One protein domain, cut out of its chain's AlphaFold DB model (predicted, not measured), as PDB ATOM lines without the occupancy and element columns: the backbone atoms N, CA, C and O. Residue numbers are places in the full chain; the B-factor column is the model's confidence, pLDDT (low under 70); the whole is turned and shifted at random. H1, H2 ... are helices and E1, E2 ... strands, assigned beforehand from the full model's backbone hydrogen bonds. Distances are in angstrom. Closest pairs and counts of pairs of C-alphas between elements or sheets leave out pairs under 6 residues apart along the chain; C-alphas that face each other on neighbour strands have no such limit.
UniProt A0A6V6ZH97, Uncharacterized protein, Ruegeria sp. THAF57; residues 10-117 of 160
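What this domain is: This is residues 10 to 117 of the 160 residues of an uncharacterized protein of Ruegeria sp. THAF57 (UniProt A0A6V6ZH97). Seven antiparallel strands make one strongly twisted sheet, curled like part of a barrel, whose edge strands E1 and E2 are joined by a tight link. From one end of it a loop with the short helix H1 reaches away, and the short helix H2 grazes the sheet on the way back. The printed part has 108 residues, with E1 E2 E3 H1 H2 E4 E5 E6 E7 along the chain and E1 E6 E5 E4 E7 E3 E2 across the sheet. It is mostly strand, though under half of the residues are in named elements. The whole is compact, with a radius of gyration of the C-alphas of 13.6 A, yet elongated, spanning 40 by 26 by 22 A.

Where its parts are: Find C-alpha 10 at (-39.341, 52.643, -33.354), where E1, residues 10 to 12, begins. E2 is residues 16 to 18 and E3 residues 34 to 37. Look for H1 at residues 48 to 51 and H2 at residues 61 to 64. E4, residues 68 to 75, begins at (-36.808, 41.396, -40.950) and measures 21.1 A. E5, residues 80 to 88, measures 25.3 A, and E6, residues 91 to 98, measures 19.3 A. E7, residues 109 to 116, measures 18.7 A, bends by 61 degrees at residue 112 and ends at (-35.006, 34.607, -35.025).

How they stand to each other: Start with E4, E5 and E6, a meander, each strand the antiparallel neighbour of the one before; E4 and E5 form a hairpin, as do E5 and E6. Look at N 72 and O 83, 2.8 A, between E4 and E5, and at N 95 and O 86, 2.9 A, between E5 and E6. E7 makes this a Greek key, the fourth strand beside the first, with N 73 and O 113 at 2.8 A. At the sheet's edges, E1 pairs with E6 through N 11 and O 96, 2.9 A, and E2 with E3, a hairpin, through N 17 and O 36, 2.8 A. E7 and E3 pair through N 35 and O 109, 2.7 A. E3, H1 H2 and E4 form a split strand-helix-strand unit, two strands running the same way with E7 between them, and its crossover is right-handed. H1 is not on the sheet, and H2 only grazes it with residues 63 to 64; the closest C-alphas of H2 and E5 are those of Leu 64 and Tyr 86, 6.5 A. Both helices are too short for an O i to N i+4 pair, but each has its one O i to N i+3 pair within range.

The domain as a whole: The two farthest C-alphas, those of Gly 32 and Glu 49, are 40.9 A apart. The printed part has no cut, and the link from E2 to E3, 15 residues, is long. Mean pLDDT of the printed part is 75.4; look for values under 70 at residues 40 to 67, 89 to 92 and 116 to 117.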
ATOM      1  N   VAL A  10     -40.679  53.124 -33.045       80.19
ATOM      2  CA  VAL A  10     -39.341  52.643 -33.354       80.19
ATOM      3  C   VAL A  10     -38.398  52.948 -32.200       80.19
ATOM      4  O   VAL A  10     -38.307  54.089 -31.736       80.19
ATOM      5  N   ILE A  11     -37.675  51.923 -31.758       83.50
ATOM      6  CA  ILE A  11     -36.631  52.009 -30.736       83.50
ATOM      7  C   ILE A  11     -35.336  51.499 -31.363       83.50
ATOM      8  O   ILE A  11     -35.277  50.378 -31.867       83.50
ATOM      9  N   GLN A  12     -34.282  52.315 -31.347       81.94
ATOM     10  CA  GLN A  12     -32.980  51.849 -31.819       81.94
ATOM     11  C   GLN A  12     -32.380  50.870 -30.815       81.94
ATOM     12  O   GLN A  12     -32.413  51.120 -29.613       81.94
ATOM     13  N   TRP A  13     -31.758  49.789 -31.285       84.31
ATOM     14  CA  TRP A  13     -31.174  48.785 -30.392       84.31
ATOM     15  C   TRP A  13     -30.108  49.354 -29.444       84.31
ATOM     16  O   TRP A  13     -29.997  48.931 -28.298       84.31
ATOM     17  N   ARG A  14     -29.390  50.403 -29.865       81.25
ATOM     18  CA  ARG A  14     -28.411  51.108 -29.017       81.25
ATOM     19  C   ARG A  14     -29.018  51.801 -27.793       81.25
ATOM     20  O   ARG A  14     -28.292  52.182 -26.887       81.25
ATOM     21  N   GLN A  15     -30.331  52.000 -27.795       84.12
ATOM     22  CA  GLN A  15     -31.091  52.572 -26.687       84.12
ATOM     23  C   GLN A  15     -31.618  51.505 -25.721       84.12
ATOM     24  O   GLN A  15     -32.258  51.849 -24.729       84.12
ATOM     25  N   THR A  16     -31.404  50.228 -26.036       87.75
ATOM     26  CA  THR A  16     -31.864  49.098 -25.231       87.75
ATOM     27  C   THR A  16     -30.776  48.632 -24.278       87.75
ATOM     28  O   THR A  16     -29.585  48.793 -24.544       87.75
ATOM     29  N   GLU A  17     -31.197  48.065 -23.163       87.94
ATOM     30  CA  GLU A  17     -30.355  47.500 -22.124       87.94
ATOM     31  C   GLU A  17     -30.832  46.062 -21.883       87.94
ATOM     32  O   GLU A  17     -32.026  45.833 -21.682       87.94
ATOM     33  N   LEU A  18     -29.917  45.093 -21.952       87.12
ATOM     34  CA  LEU A  18     -30.188  43.672 -21.715       87.12
ATOM     35  C   LEU A  18     -29.418  43.200 -20.486       87.12
ATOM     36  O   LEU A  18     -28.191  43.247 -20.491       87.12
ATOM     37  N   ASP A  19     -30.115  42.762 -19.438       84.56
ATOM     38  CA  ASP A  19     -29.521  42.325 -18.165       84.56
ATOM     39  C   ASP A  19     -28.460  43.315 -17.621       84.56
ATOM     40  O   ASP A  19     -27.420  42.926 -17.085       84.56
ATOM     41  N   GLY A  20     -28.707  44.620 -17.785       83.38
ATOM     42  CA  GLY A  20     -27.802  45.701 -17.371       83.38
ATOM     43  C   GLY A  20     -26.711  46.076 -18.385       83.38
ATOM     44  O   GLY A  20     -25.883  46.941 -18.096       83.38
ATOM     45  N   LEU A  21     -26.682  45.448 -19.563       83.00
ATOM     46  CA  LEU A  21     -25.746  45.755 -20.646       83.00
ATOM     47  C   LEU A  21     -26.395  46.677 -21.683       83.00
ATOM     48  O   LEU A  21     -27.293  46.273 -22.423       83.00
ATOM     49  N   GLU A  22     -25.903  47.910 -21.774       84.06
ATOM     50  CA  GLU A  22     -26.339  48.878 -22.783       84.06
ATOM     51  C   GLU A  22     -25.936  48.429 -24.194       84.06
ATOM     52  O   GLU A  22     -24.792  48.036 -24.433       84.06
ATOM     53  N   ALA A  23     -26.869  48.516 -25.145       78.44
ATOM     54  CA  ALA A  23     -26.674  48.143 -26.545       78.44
ATOM     55  C   ALA A  23     -26.091  46.728 -26.733       78.44
ATOM     56  O   ALA A  23     -25.348  46.483 -27.690       78.44
ATOM     57  N   ALA A  24     -26.403  45.803 -25.817       81.88
ATOM     58  CA  ALA A  24     -25.822  44.466 -25.815       81.88
ATOM     59  C   ALA A  24     -26.093  43.743 -27.138       81.88
ATOM     60  O   ALA A  24     -27.181  43.880 -27.686       81.88
ATOM     61  N   PRO A  25     -25.156  42.953 -27.675       78.12
ATOM     62  CA  PRO A  25     -25.371  42.290 -28.955       78.12
ATOM     63  C   PRO A  25     -26.581  41.349 -28.901       78.12
ATOM     64  O   PRO A  25     -26.865  40.756 -27.863       78.12
ATOM     65  N   LEU A  26     -27.257  41.152 -30.041       77.25
ATOM     66  CA  LEU A  26     -28.434  40.274 -30.145       77.25
ATOM     67  C   LEU A  26     -28.188  38.849 -29.624       77.25
ATOM     68  O   LEU A  26     -29.126  38.183 -29.216       77.25
ATOM     69  N   SER A  27     -26.939  38.380 -29.585       76.81
ATOM     70  CA  SER A  27     -26.581  37.089 -28.985       76.81
ATOM     71  C   SER A  27     -26.911  36.981 -27.488       76.81
ATOM     72  O   SER A  27     -27.008  35.869 -26.978       76.81
ATOM     73  N   PHE A  28     -27.073  38.108 -26.785       78.50
ATOM     74  CA  PHE A  28     -27.529  38.164 -25.392       78.50
ATOM     75  C   PHE A  28     -29.055  38.189 -25.273       78.50
ATOM     76  O   PHE A  28     -29.582  37.970 -24.186       78.50
ATOM     77  N   LEU A  29     -29.773  38.432 -26.373       83.56
ATOM     78  CA  LEU A  29     -31.226  38.383 -26.386       83.56
ATOM     79  C   LEU A  29     -31.661  36.920 -26.281       83.56
ATOM     80  O   LEU A  29     -31.581  36.156 -27.242       83.56
ATOM     81  N   ASN A  30     -32.097  36.522 -25.093       83.00
ATOM     82  CA  ASN A  30     -32.533  35.163 -24.807       83.00
ATOM     83  C   ASN A  30     -33.842  35.189 -24.019       83.00
ATOM     84  O   ASN A  30     -34.166  36.183 -23.373       83.00
ATOM     85  N   ILE A  31     -34.589  34.089 -24.060       86.94
ATOM     86  CA  ILE A  31     -35.817  33.955 -23.276       86.94
ATOM     87  C   ILE A  31     -35.484  34.103 -21.791       86.94
ATOM     88  O   ILE A  31     -34.579  33.445 -21.277       86.94
ATOM     89  N   GLY A  32     -36.232  34.963 -21.106       86.75
ATOM     90  CA  GLY A  32     -36.044  35.286 -19.696       86.75
ATOM     91  C   GLY A  32     -35.019  36.385 -19.410       86.75
ATOM     92  O   GLY A  32     -34.935  36.798 -18.255       86.75
ATOM     93  N   ALA A  33     -34.290  36.886 -20.414       87.62
ATOM     94  CA  ALA A  33     -33.414  38.046 -20.244       87.62
ATOM     95  C   ALA A  33     -34.236  39.283 -19.859       87.62
ATOM     96  O   ALA A  33     -35.324  39.504 -20.412       87.62
ATOM     97  N   ALA A  34     -33.722  40.085 -18.924       89.62
ATOM     98  CA  ALA A  34     -34.308  41.382 -18.621       89.62
ATOM     99  C   ALA A  34     -33.973  42.358 -19.753       89.62
ATOM    100  O   ALA A  34     -32.820  42.490 -20.152       89.62
ATOM    101  N   TRP A  35     -34.980  43.042 -20.271       93.00
ATOM    102  CA  TRP A  35     -34.875  44.040 -21.318       93.00
ATOM    103  C   TRP A  35     -35.506  45.335 -20.829       93.00
ATOM    104  O   TRP A  35     -36.646  45.357 -20.366       93.00
ATOM    105  N   SER A  36     -34.784  46.432 -20.981       90.00
ATOM    106  CA  SER A  36     -35.324  47.771 -20.809       90.00
ATOM    107  C   SER A  36     -34.805  48.672 -21.921       90.00
ATOM    108  O   SER A  36     -33.938  48.301 -22.715       90.00
ATOM    109  N   TRP A  37     -35.363  49.869 -22.033       89.75
ATOM    110  CA  TRP A  37     -34.844  50.861 -22.962       89.75
ATOM    111  C   TRP A  37     -34.918  52.255 -22.366       89.75
ATOM    112  O   TRP A  37     -35.780  52.574 -21.537       89.75
ATOM    113  N   ARG A  38     -33.993  53.102 -22.812       82.19
ATOM    114  CA  ARG A  38     -33.835  54.474 -22.341       82.19
ATOM    115  C   ARG A  38     -33.734  55.444 -23.514       82.19
ATOM    116  O   ARG A  38     -33.362  55.107 -24.634       82.19
ATOM    117  N   GLY A  39     -34.049  56.708 -23.258       75.94
ATOM    118  CA  GLY A  39     -33.898  57.779 -24.242       75.94
ATOM    119  C   GLY A  39     -35.193  58.122 -24.972       75.94
ATOM    120  O   GLY A  39     -36.259  58.205 -24.364       75.94
ATOM    121  N   GLN A  40     -35.085  58.451 -26.258       69.50
ATOM    122  CA  GLN A  40     -36.172  59.076 -27.002       69.50
ATOM    123  C   GLN A  40     -36.872  58.077 -27.920       69.50
ATOM    124  O   GLN A  40     -36.208  57.381 -28.683       69.50
ATOM    125  N   VAL A  41     -38.203  58.038 -27.850       66.62
ATOM    126  CA  VAL A  41     -39.027  57.272 -28.787       66.62
ATOM    127  C   VAL A  41     -38.996  57.943 -30.158       66.62
ATOM    128  O   VAL A  41     -39.103  59.173 -30.248       66.62
ATOM    129  N   MET A  42     -38.841  57.153 -31.219       67.50
ATOM    130  CA  MET A  42     -39.017  57.630 -32.588       67.50
ATOM    131  C   MET A  42     -40.350  57.089 -33.098       67.50
ATOM    132  O   MET A  42     -40.646  55.909 -32.947       67.50
ATOM    133  N   THR A  43     -41.196  57.950 -33.652       63.78
ATOM    134  CA  THR A  43     -42.489  57.529 -34.203       63.78
ATOM    135  C   THR A  43     -42.364  57.447 -35.713       63.78
ATOM    136  O   THR A  43     -41.844  58.373 -36.337       63.78
ATOM    137  N   VAL A  44     -42.842  56.355 -36.304       60.50
ATOM    138  CA  VAL A  44     -43.003  56.284 -37.754       60.50
ATOM    139  C   VAL A  44     -44.152  57.199 -38.154       60.50
ATOM    140  O   VAL A  44     -45.258  57.091 -37.621       60.50
ATOM    141  N   VAL A  45     -43.898  58.095 -39.102       55.53
ATOM    142  CA  VAL A  45     -44.950  58.872 -39.755       55.53
ATOM    143  C   VAL A  45     -45.308  58.194 -41.073       55.53
ATOM    144  O   VAL A  45     -44.435  57.924 -41.889       55.53
ATOM    145  N   ASP A  46     -46.596  57.933 -41.286       51.56
ATOM    146  CA  ASP A  46     -47.128  57.338 -42.525       51.56
ATOM    147  C   ASP A  46     -47.035  58.304 -43.729       51.56
ATOM    148  O   ASP A  46     -47.210  57.923 -44.877       51.56
ATOM    149  N   SER A  47     -46.724  59.586 -43.489       48.06
ATOM    150  CA  SER A  47     -46.661  60.620 -44.527       48.06
ATOM    151  C   SER A  47     -45.325  61.355 -44.569       48.06
ATOM    152  O   SER A  47     -44.932  62.035 -43.617       48.06
ATOM    153  N   VAL A  48     -44.700  61.315 -45.750       52.69
ATOM    154  CA  VAL A  48     -43.480  62.059 -46.103       52.69
ATOM    155  C   VAL A  48     -43.619  63.574 -45.912       52.69
ATOM    156  O   VAL A  48     -42.625  64.245 -45.659       52.69
ATOM    157  N   GLU A  49     -44.838  64.125 -45.942       50.53
ATOM    158  CA  GLU A  49     -45.078  65.558 -45.712       50.53
ATOM    159  C   GLU A  49     -44.748  65.998 -44.274       50.53
ATOM    160  O   GLU A  49     -44.291  67.119 -44.059       50.53
ATOM    161  N   GLN A  50     -44.892  65.103 -43.289       45.56
ATOM    162  CA  GLN A  50     -44.485  65.360 -41.901       45.56
ATOM    163  C   GLN A  50     -42.985  65.093 -41.681       45.56
ATOM    164  O   GLN A  50     -42.382  65.650 -40.762       45.56
ATOM    165  N   ALA A  51     -42.363  64.291 -42.553       44.03
ATOM    166  CA  ALA A  51     -40.937  63.978 -42.518       44.03
ATOM    167  C   ALA A  51     -40.052  65.157 -42.984       44.03
ATOM    168  O   ALA A  51     -38.930  65.325 -42.511       44.03
ATOM    169  N   VAL A  52     -40.556  66.060 -43.833       44.91
ATOM    170  CA  VAL A  52     -39.779  67.212 -44.352       44.91
ATOM    171  C   VAL A  52     -39.211  68.122 -43.240       44.91
ATOM    172  O   VAL A  52     -38.230  68.828 -43.467       44.91
ATOM    173  N   PHE A  53     -39.749  68.073 -42.014       43.47
ATOM    174  CA  PHE A  53     -39.330  68.941 -40.907       43.47
ATOM    175  C   PHE A  53     -38.287  68.359 -39.925       43.47
ATOM    176  O   PHE A  53     -37.855  69.098 -39.039       43.47
ATOM    177  N   MET A  54     -37.855  67.087 -40.021       42.19
ATOM    178  CA  MET A  54     -36.937  66.487 -39.016       42.19
ATOM    179  C   MET A  54     -35.942  65.435 -39.565       42.19
ATOM    180  O   MET A  54     -36.064  64.256 -39.252       42.19
ATOM    181  N   PRO A  55     -34.871  65.811 -40.280       40.94
ATOM    182  CA  PRO A  55     -34.093  64.915 -41.158       40.94
ATOM    183  C   PRO A  55     -33.264  63.783 -40.500       40.94
ATOM    184  O   PRO A  55     -32.385  63.226 -41.148       40.94
ATOM    185  N   LYS A  56     -33.479  63.430 -39.226       48.41
ATOM    186  CA  LYS A  56     -32.739  62.355 -38.528       48.41
ATOM    187  C   LYS A  56     -33.579  61.471 -37.603       48.41
ATOM    188  O   LYS A  56     -33.008  60.707 -36.832       48.41
ATOM    189  N   ARG A  57     -34.908  61.613 -37.596       49.38
ATOM    190  CA  ARG A  57     -35.735  61.086 -36.494       49.38
ATOM    191  C   ARG A  57     -36.896  60.191 -36.898       49.38
ATOM    192  O   ARG A  57     -37.697  59.813 -36.050       49.38
ATOM    193  N   PHE A  58     -36.962  59.845 -38.174       49.28
ATOM    194  CA  PHE A  58     -37.924  58.906 -38.725       49.28
ATOM    195  C   PHE A  58     -37.175  57.920 -39.619       49.28
ATOM    196  O   PHE A  58     -36.286  58.305 -40.377       49.28
ATOM    197  N   LEU A  59     -37.532  56.649 -39.491       57.75
ATOM    198  CA  LEU A  59     -37.249  55.629 -40.491       57.75
ATOM    199  C   LEU A  59     -38.479  55.571 -41.391       57.75
ATOM    200  O   LEU A  59     -39.602  55.466 -40.889       57.75
ATOM    201  N   SER A  60     -38.277  55.709 -42.700       56.84
ATOM    202  CA  SER A  60     -39.347  55.458 -43.663       56.84
ATOM    203  C   SER A  60     -39.703  53.978 -43.603       56.84
ATOM    204  O   SER A  60     -38.811  53.137 -43.546       56.84
ATOM    205  N   ILE A  61     -40.996  53.655 -43.618       53.19
ATOM    206  CA  ILE A  61     -41.471  52.262 -43.596       53.19
ATOM    207  C   ILE A  61     -40.865  51.474 -44.764       53.19
ATOM    208  O   ILE A  61     -40.428  50.347 -44.562       53.19
ATOM    209  N   ASP A  62     -40.742  52.103 -45.938       56.88
ATOM    210  CA  ASP A  62     -40.099  51.525 -47.124       56.88
ATOM    211  C   ASP A  62     -38.630  51.108 -46.911       56.88
ATOM    212  O   ASP A  62     -38.147  50.234 -47.621       56.88
ATOM    213  N   ASP A  63     -37.912  51.697 -45.945       56.41
ATOM    214  CA  ASP A  63     -36.522  51.317 -45.622       56.41
ATOM    215  C   ASP A  63     -36.457  50.017 -44.793       56.41
ATOM    216  O   ASP A  63     -35.438  49.331 -44.756       56.41
ATOM    217  N   LEU A  64     -37.568  49.655 -44.142       60.41
ATOM    218  CA  LEU A  64     -37.691  48.468 -43.295       60.41
ATOM    219  C   LEU A  64     -38.224  47.253 -44.075       60.41
ATOM    220  O   LEU A  64     -38.003  46.108 -43.669       60.41
ATOM    221  N   ASP A  65     -38.903  47.484 -45.201       55.19
ATOM    222  CA  ASP A  65     -39.563  46.458 -46.011       55.19
ATOM    223  C   ASP A  65     -38.518  45.560 -46.715       55.19
ATOM    224  O   ASP A  65     -38.001  45.857 -47.791       55.19
ATOM    225  N   GLY A  66     -38.134  44.458 -46.057       57.19
ATOM    226  CA  GLY A  66     -37.220  43.439 -46.602       57.19
ATOM    227  C   GLY A  66     -36.072  42.998 -45.688       57.19
ATOM    228  O   GLY A  66     -35.345  42.056 -46.032       57.19
ATOM    229  N   SER A  67     -35.919  43.621 -44.515       65.44
ATOM    230  CA  SER A  67     -34.803  43.363 -43.592       65.44
ATOM    231  C   SER A  67     -35.234  42.794 -42.232       65.44
ATOM    232  O   SER A  67     -34.568  43.008 -41.223       65.44
ATOM    233  N   GLU A  68     -36.352  42.064 -42.177       71.12
ATOM    234  CA  GLU A  68     -36.808  41.396 -40.950       71.12
ATOM    235  C   GLU A  68     -35.772  40.362 -40.475       71.12
ATOM    236  O   GLU A  68     -35.494  39.353 -41.132       71.12
ATOM    237  N   ALA A  69     -35.175  40.641 -39.321       74.44
ATOM    238  CA  ALA A  69     -34.180  39.812 -38.660       74.44
ATOM    239  C   ALA A  69     -34.816  38.842 -37.654       74.44
ATOM    240  O   ALA A  69     -34.297  37.744 -37.437       74.44
ATOM    241  N   GLY A  70     -35.953  39.212 -37.064       84.00
ATOM    242  CA  GLY A  70     -36.654  38.382 -36.091       84.00
ATOM    243  C   GLY A  70     -37.840  39.076 -35.435       84.00
ATOM    244  O   GLY A  70     -38.157  40.222 -35.731       84.00
ATOM    245  N   VAL A  71     -38.473  38.362 -34.515       86.12
ATOM    246  CA  VAL A  71     -39.576  38.836 -33.680       86.12
ATOM    247  C   VAL A  71     -39.217  38.565 -32.228       86.12
ATOM    248  O   VAL A  71     -38.721  37.487 -31.905       86.12
ATOM    249  N   VAL A  72     -39.468  39.532 -31.357       89.12
ATOM    250  CA  VAL A  72     -39.289  39.422 -29.911       89.12
ATOM    251  C   VAL A  72     -40.599  39.773 -29.220       89.12
ATOM    252  O   VAL A  72     -41.271  40.734 -29.590       89.12
ATOM    253  N   VAL A  73     -40.971  39.003 -28.208       90.81
ATOM    254  CA  VAL A  73     -42.120  39.292 -27.354       90.81
ATOM    255  C   VAL A  73     -41.606  39.622 -25.964       90.81
ATOM    256  O   VAL A  73     -40.805  38.887 -25.387       90.81
ATOM    257  N   LEU A  74     -42.039  40.770 -25.456       90.56
ATOM    258  CA  LEU A  74     -41.625  41.343 -24.185       90.56
ATOM    259  C   LEU A  74     -42.827  41.401 -23.251       90.56
ATOM    260  O   LEU A  74     -43.892  41.880 -23.640       90.56
ATOM    261  N   THR A  75     -42.662  40.980 -22.003       90.75
ATOM    262  CA  THR A  75     -43.731  41.029 -21.001       90.75
ATOM    263  C   THR A  75     -43.238  41.542 -19.658       90.75
ATOM    264  O   THR A  75     -42.114  41.269 -19.268       90.75
ATOM    265  N   ASN A  76     -44.082  42.262 -18.917       88.44
ATOM    266  CA  ASN A  76     -43.855  42.586 -17.500       88.44
ATOM    267  C   ASN A  76     -44.807  41.807 -16.568       88.44
ATOM    268  O   ASN A  76     -45.029  42.196 -15.422       88.44
ATOM    269  N   GLY A  77     -45.443  40.744 -17.077       87.12
ATOM    270  CA  GLY A  77     -46.454  39.956 -16.369       87.12
ATOM    271  C   GLY A  77     -47.863  40.563 -16.360       87.12
ATOM    272  O   GLY A  77     -48.820  39.847 -16.072       87.12
ATOM    273  N   ALA A  78     -48.022  41.846 -16.702       88.00
ATOM    274  CA  ALA A  78     -49.325  42.510 -16.839       88.00
ATOM    275  C   ALA A  78     -49.637  42.923 -18.286       88.00
ATOM    276  O   ALA A  78     -50.799  42.980 -18.686       88.00
ATOM    277  N   GLN A  79     -48.600  43.234 -19.059       86.81
ATOM    278  CA  GLN A  79     -48.662  43.672 -20.446       86.81
ATOM    279  C   GLN A  79     -47.705  42.830 -21.285       86.81
ATOM    280  O   GLN A  79     -46.675  42.365 -20.792       86.81
ATOM    281  N   GLU A  80     -48.052  42.659 -22.554       88.19
ATOM    282  CA  GLU A  80     -47.236  41.986 -23.554       88.19
ATOM    283  C   GLU A  80     -47.079  42.905 -24.767       88.19
ATOM    284  O   GLU A  80     -48.040  43.550 -25.196       88.19
ATOM    285  N   PHE A  81     -45.861  42.977 -25.292       88.56
ATOM    286  CA  PHE A  81     -45.491  43.799 -26.433       88.56
ATOM    287  C   PHE A  81     -44.719  42.954 -27.440       88.56
ATOM    288  O   PHE A  81     -43.674  42.393 -27.119       88.56
ATOM    289  N   THR A  82     -45.209  42.906 -28.675       89.38
ATOM    290  CA  THR A  82     -44.519  42.250 -29.790       89.38
ATOM    291  C   THR A  82     -43.699  43.282 -30.554       89.38
ATOM    292  O   THR A  82     -44.249  44.246 -31.089       89.38
ATOM    293  N   GLY A  83     -42.385  43.080 -30.587       88.00
ATOM    294  CA  GLY A  83     -41.426  43.877 -31.339       88.00
ATOM    295  C   GLY A  83     -40.874  43.102 -32.531       88.00
ATOM    296  O   GLY A  83     -40.493  41.939 -32.416       88.00
ATOM    297  N   LEU A  84     -40.795  43.759 -33.678       86.69
ATOM    298  CA  LEU A  84     -40.131  43.256 -34.875       86.69
ATOM    299  C   LEU A  84     -38.706  43.807 -34.927       86.69
ATOM    300  O   LEU A  84     -38.491  45.004 -34.738       86.69
ATOM    301  N   LEU A  85     -37.736  42.934 -35.180       85.06
ATOM    302  CA  LEU A  85     -36.332  43.279 -35.371       85.06
ATOM    303  C   LEU A  85     -36.057  43.476 -36.857       85.06
ATOM    304  O   LEU A  85     -36.255  42.554 -37.648       85.06
ATOM    305  N   TYR A  86     -35.514  44.635 -37.215       81.25
ATOM    306  CA  TYR A  86     -35.068  44.946 -38.569       81.25
ATOM    307  C   TYR A  86     -33.557  45.169 -38.602       81.25
ATOM    308  O   TYR A  86     -33.022  45.937 -37.801       81.25
ATOM    309  N   ALA A  87     -32.867  44.497 -39.522       77.00
ATOM    310  CA  ALA A  87     -31.453  44.726 -39.777       77.00
ATOM    311  C   ALA A  87     -31.269  46.000 -40.608       77.00
ATOM    312  O   ALA A  87     -31.955  46.185 -41.613       77.00
ATOM    313  N   VAL A  88     -30.322  46.854 -40.235       73.25
ATOM    314  CA  VAL A  88     -29.996  48.058 -41.007       73.25
ATOM    315  C   VAL A  88     -28.743  47.765 -41.839       73.25
ATOM    316  O   VAL A  88     -27.747  47.315 -41.278       73.25
ATOM    317  N   PRO A  89     -28.744  47.985 -43.164       63.34
ATOM    318  CA  PRO A  89     -27.627  47.580 -44.025       63.34
ATOM    319  C   PRO A  89     -26.299  48.296 -43.719       63.34
ATOM    320  O   PRO A  89     -25.243  47.740 -44.010       63.34
ATOM    321  N   ASP A  90     -26.342  49.493 -43.126       67.94
ATOM    322  CA  ASP A  90     -25.159  50.295 -42.761       67.94
ATOM    323  C   ASP A  90     -24.911  50.350 -41.237       67.94
ATOM    324  O   ASP A  90     -23.899  50.891 -40.794       67.94
ATOM    325  N   ASP A  91     -25.803  49.776 -40.413       67.38
ATOM    326  CA  ASP A  91     -25.667  49.783 -38.949       67.38
ATOM    327  C   ASP A  91     -25.721  48.355 -38.377       67.38
ATOM    328  O   ASP A  91     -26.709  47.639 -38.567       67.38
ATOM    329  N   PRO A  92     -24.687  47.915 -37.635       68.50
ATOM    330  CA  PRO A  92     -24.701  46.602 -36.998       68.50
ATOM    331  C   PRO A  92     -25.766  46.492 -35.899       68.50
ATOM    332  O   PRO A  92     -26.140  45.379 -35.527       68.50
ATOM    333  N   ALA A  93     -26.248  47.620 -35.367       74.19
ATOM    334  CA  ALA A  93     -27.324  47.642 -34.397       74.19
ATOM    335  C   ALA A  93     -28.678  47.595 -35.130       74.19
ATOM    336  O   ALA A  93     -28.993  48.516 -35.888       74.19
ATOM    337  N   PRO A  94     -29.499  46.558 -34.900       81.25
ATOM    338  CA  PRO A  94     -30.823  46.480 -35.497       81.25
ATOM    339  C   PRO A  94     -31.747  47.562 -34.928       81.25
ATOM    340  O   PRO A  94     -31.423  48.321 -34.008       81.25
ATOM    341  N   VAL A  95     -32.952  47.613 -35.465       83.12
ATOM    342  CA  VAL A  95     -34.008  48.499 -34.997       83.12
ATOM    343  C   VAL A  95     -35.196  47.661 -34.540       83.12
ATOM    344  O   VAL A  95     -35.571  46.708 -35.222       83.12
ATOM    345  N   LEU A  96     -35.784  48.011 -33.391       86.44
ATOM    346  CA  LEU A  96     -37.054  47.445 -32.945       86.44
ATOM    347  C   LEU A  96     -38.211  48.308 -33.405       86.44
ATOM    348  O   LEU A  96     -38.206  49.526 -33.230       86.44
ATOM    349  N   VAL A  97     -39.237  47.640 -33.905       84.75
ATOM    350  CA  VAL A  97     -40.469  48.256 -34.368       84.75
ATOM    351  C   VAL A  97     -41.643  47.616 -33.638       84.75
ATOM    352  O   VAL A  97     -41.786  46.398 -33.632       84.75
ATOM    353  N   PHE A  98     -42.483  48.441 -33.027       85.19
ATOM    354  CA  PHE A  98     -43.673  48.029 -32.291       85.19
ATOM    355  C   PHE A  98     -44.918  48.612 -32.953       85.19
ATOM    356  O   PHE A  98     -45.048  49.831 -33.067       85.19
ATOM    357  N   ASP A  99     -45.847  47.754 -33.367       73.75
ATOM    358  CA  ASP A  99     -47.057  48.174 -34.081       73.75
ATOM    359  C   ASP A  99     -48.209  48.589 -33.155       73.75
ATOM    360  O   ASP A  99     -48.955  49.514 -33.472       73.75
ATOM    361  N   ASN A 100     -48.359  47.937 -31.997       71.62
ATOM    362  CA  ASN A 100     -49.536  48.094 -31.135       71.62
ATOM    363  C   ASN A 100     -49.197  48.683 -29.756       71.62
ATOM    364  O   ASN A 100     -49.604  48.165 -28.716       71.62
ATOM    365  N   GLY A 101     -48.440  49.783 -29.764       75.44
ATOM    366  CA  GLY A 101     -47.875  50.400 -28.563       75.44
ATOM    367  C   GLY A 101     -46.513  49.812 -28.196       75.44
ATOM    368  O   GLY A 101     -46.161  48.716 -28.621       75.44
ATOM    369  N   CYS A 102     -45.728  50.562 -27.424       82.69
ATOM    370  CA  CYS A 102     -44.379  50.175 -27.024       82.69
ATOM    371  C   CYS A 102     -44.269  50.006 -25.502       82.69
ATOM    372  O   CYS A 102     -45.026  50.653 -24.770       82.69
ATOM    373  N   PRO A 103     -43.300  49.204 -25.026       86.00
ATOM    374  CA  PRO A 103     -42.926  49.171 -23.618       86.00
ATOM    375  C   PRO A 103     -42.624  50.584 -23.099       86.00
ATOM    376  O   PRO A 103     -42.031  51.398 -23.816       86.00
ATOM    377  N   ASP A 104     -43.010  50.892 -21.864       86.00
ATOM    378  CA  ASP A 104     -42.673  52.177 -21.252       86.00
ATOM    379  C   ASP A 104     -41.155  52.290 -21.039       86.00
ATOM    380  O   ASP A 104     -40.463  51.313 -20.752       86.00
ATOM    381  N   ARG A 105     -40.628  53.508 -21.179       85.75
ATOM    382  CA  ARG A 105     -39.210  53.811 -20.936       85.75
ATOM    383  C   ARG A 105     -38.814  53.561 -19.485       85.75
ATOM    384  O   ARG A 105     -39.624  53.773 -18.581       85.75
ATOM    385  N   ASP A 106     -37.539  53.240 -19.276       86.44
ATOM    386  CA  ASP A 106     -36.944  53.056 -17.946       86.44
ATOM    387  C   ASP A 106     -37.694  52.001 -17.089       86.44
ATOM    388  O   ASP A 106     -37.673  52.072 -15.860       86.44
ATOM    389  N   GLN A 107     -38.377  51.043 -17.731       88.12
ATOM    390  CA  GLN A 107     -39.043  49.909 -17.086       88.12
ATOM    391  C   GLN A 107     -38.480  48.585 -17.595       88.12
ATOM    392  O   GLN A 107     -38.152  48.454 -18.776       88.12
ATOM    393  N   ASP A 108     -38.412  47.609 -16.692       89.75
ATOM    394  CA  ASP A 108     -37.957  46.260 -16.994       89.75
ATOM    395  C   ASP A 108     -39.093  45.402 -17.554       89.75
ATOM    396  O   ASP A 108     -40.198  45.324 -17.006       89.75
ATOM    397  N   TYR A 109     -38.780  44.723 -18.647       92.19
ATOM    398  CA  TYR A 109     -39.583  43.695 -19.283       92.19
ATOM    399  C   TYR A 109     -38.734  42.435 -19.422       92.19
ATOM    400  O   TYR A 109     -37.512  42.491 -19.431       92.19
ATOM    401  N   TRP A 110     -39.369  41.282 -19.559       93.31
ATOM    402  CA  TRP A 110     -38.702  40.012 -19.798       93.31
ATOM    403  C   TRP A 110     -39.049  39.504 -21.182       93.31
ATOM    404  O   TRP A 110     -40.201  39.587 -21.616       93.31
ATOM    405  N   VAL A 111     -38.057  38.948 -21.866       90.81
ATOM    406  CA  VAL A 111     -38.266  38.296 -23.158       90.81
ATOM    407  C   VAL A 111     -39.037  36.997 -22.933       90.81
ATOM    408  O   VAL A 111     -38.494  36.041 -22.380       90.81
ATOM    409  N   SER A 112     -40.304  36.950 -23.338       89.31
ATOM    410  CA  SER A 112     -41.140  35.747 -23.239       89.31
ATOM    411  C   SER A 112     -41.011  34.854 -24.466       89.31
ATOM    412  O   SER A 112     -41.042  33.631 -24.336       89.31
ATOM    413  N   GLU A 113     -40.823  35.450 -25.642       86.94
ATOM    414  CA  GLU A 113     -40.665  34.727 -26.900       86.94
ATOM    415  C   GLU A 113     -39.639  35.418 -27.802       86.94
ATOM    416  O   GLU A 113     -39.504  36.641 -27.815       86.94
ATOM    417  N   LEU A 114     -38.896  34.615 -28.559       84.44
ATOM    418  CA  LEU A 114     -37.900  35.077 -29.511       84.44
ATOM    419  C   LEU A 114     -37.918  34.147 -30.718       84.44
ATOM    420  O   LEU A 114     -37.599  32.962 -30.617       84.44
ATOM    421  N   VAL A 115     -38.264  34.707 -31.870       81.69
ATOM    422  CA  VAL A 115     -38.271  34.018 -33.158       81.69
ATOM    423  C   VAL A 115     -37.240  34.687 -34.050       81.69
ATOM    424  O   VAL A 115     -37.467  35.760 -34.600       81.69
ATOM    425  N   GLN A 116     -36.076  34.062 -34.196       69.00
ATOM    426  CA  GLN A 116     -35.006  34.607 -35.025       69.00
ATOM    427  C   GLN A 116     -35.182  34.149 -36.482       69.00
ATOM    428  O   GLN A 116     -35.077  32.959 -36.777       69.00
ATOM    429  N   LEU A 117     -35.461  35.090 -37.390       57.78
ATOM    430  CA  LEU A 117     -35.766  34.818 -38.802       57.78
ATOM    431  C   LEU A 117     -34.505  34.800 -39.682       57.78
ATOM    432  O   LEU A 117     -34.452  34.068 -40.669       57.78
TER     433      LEU A 117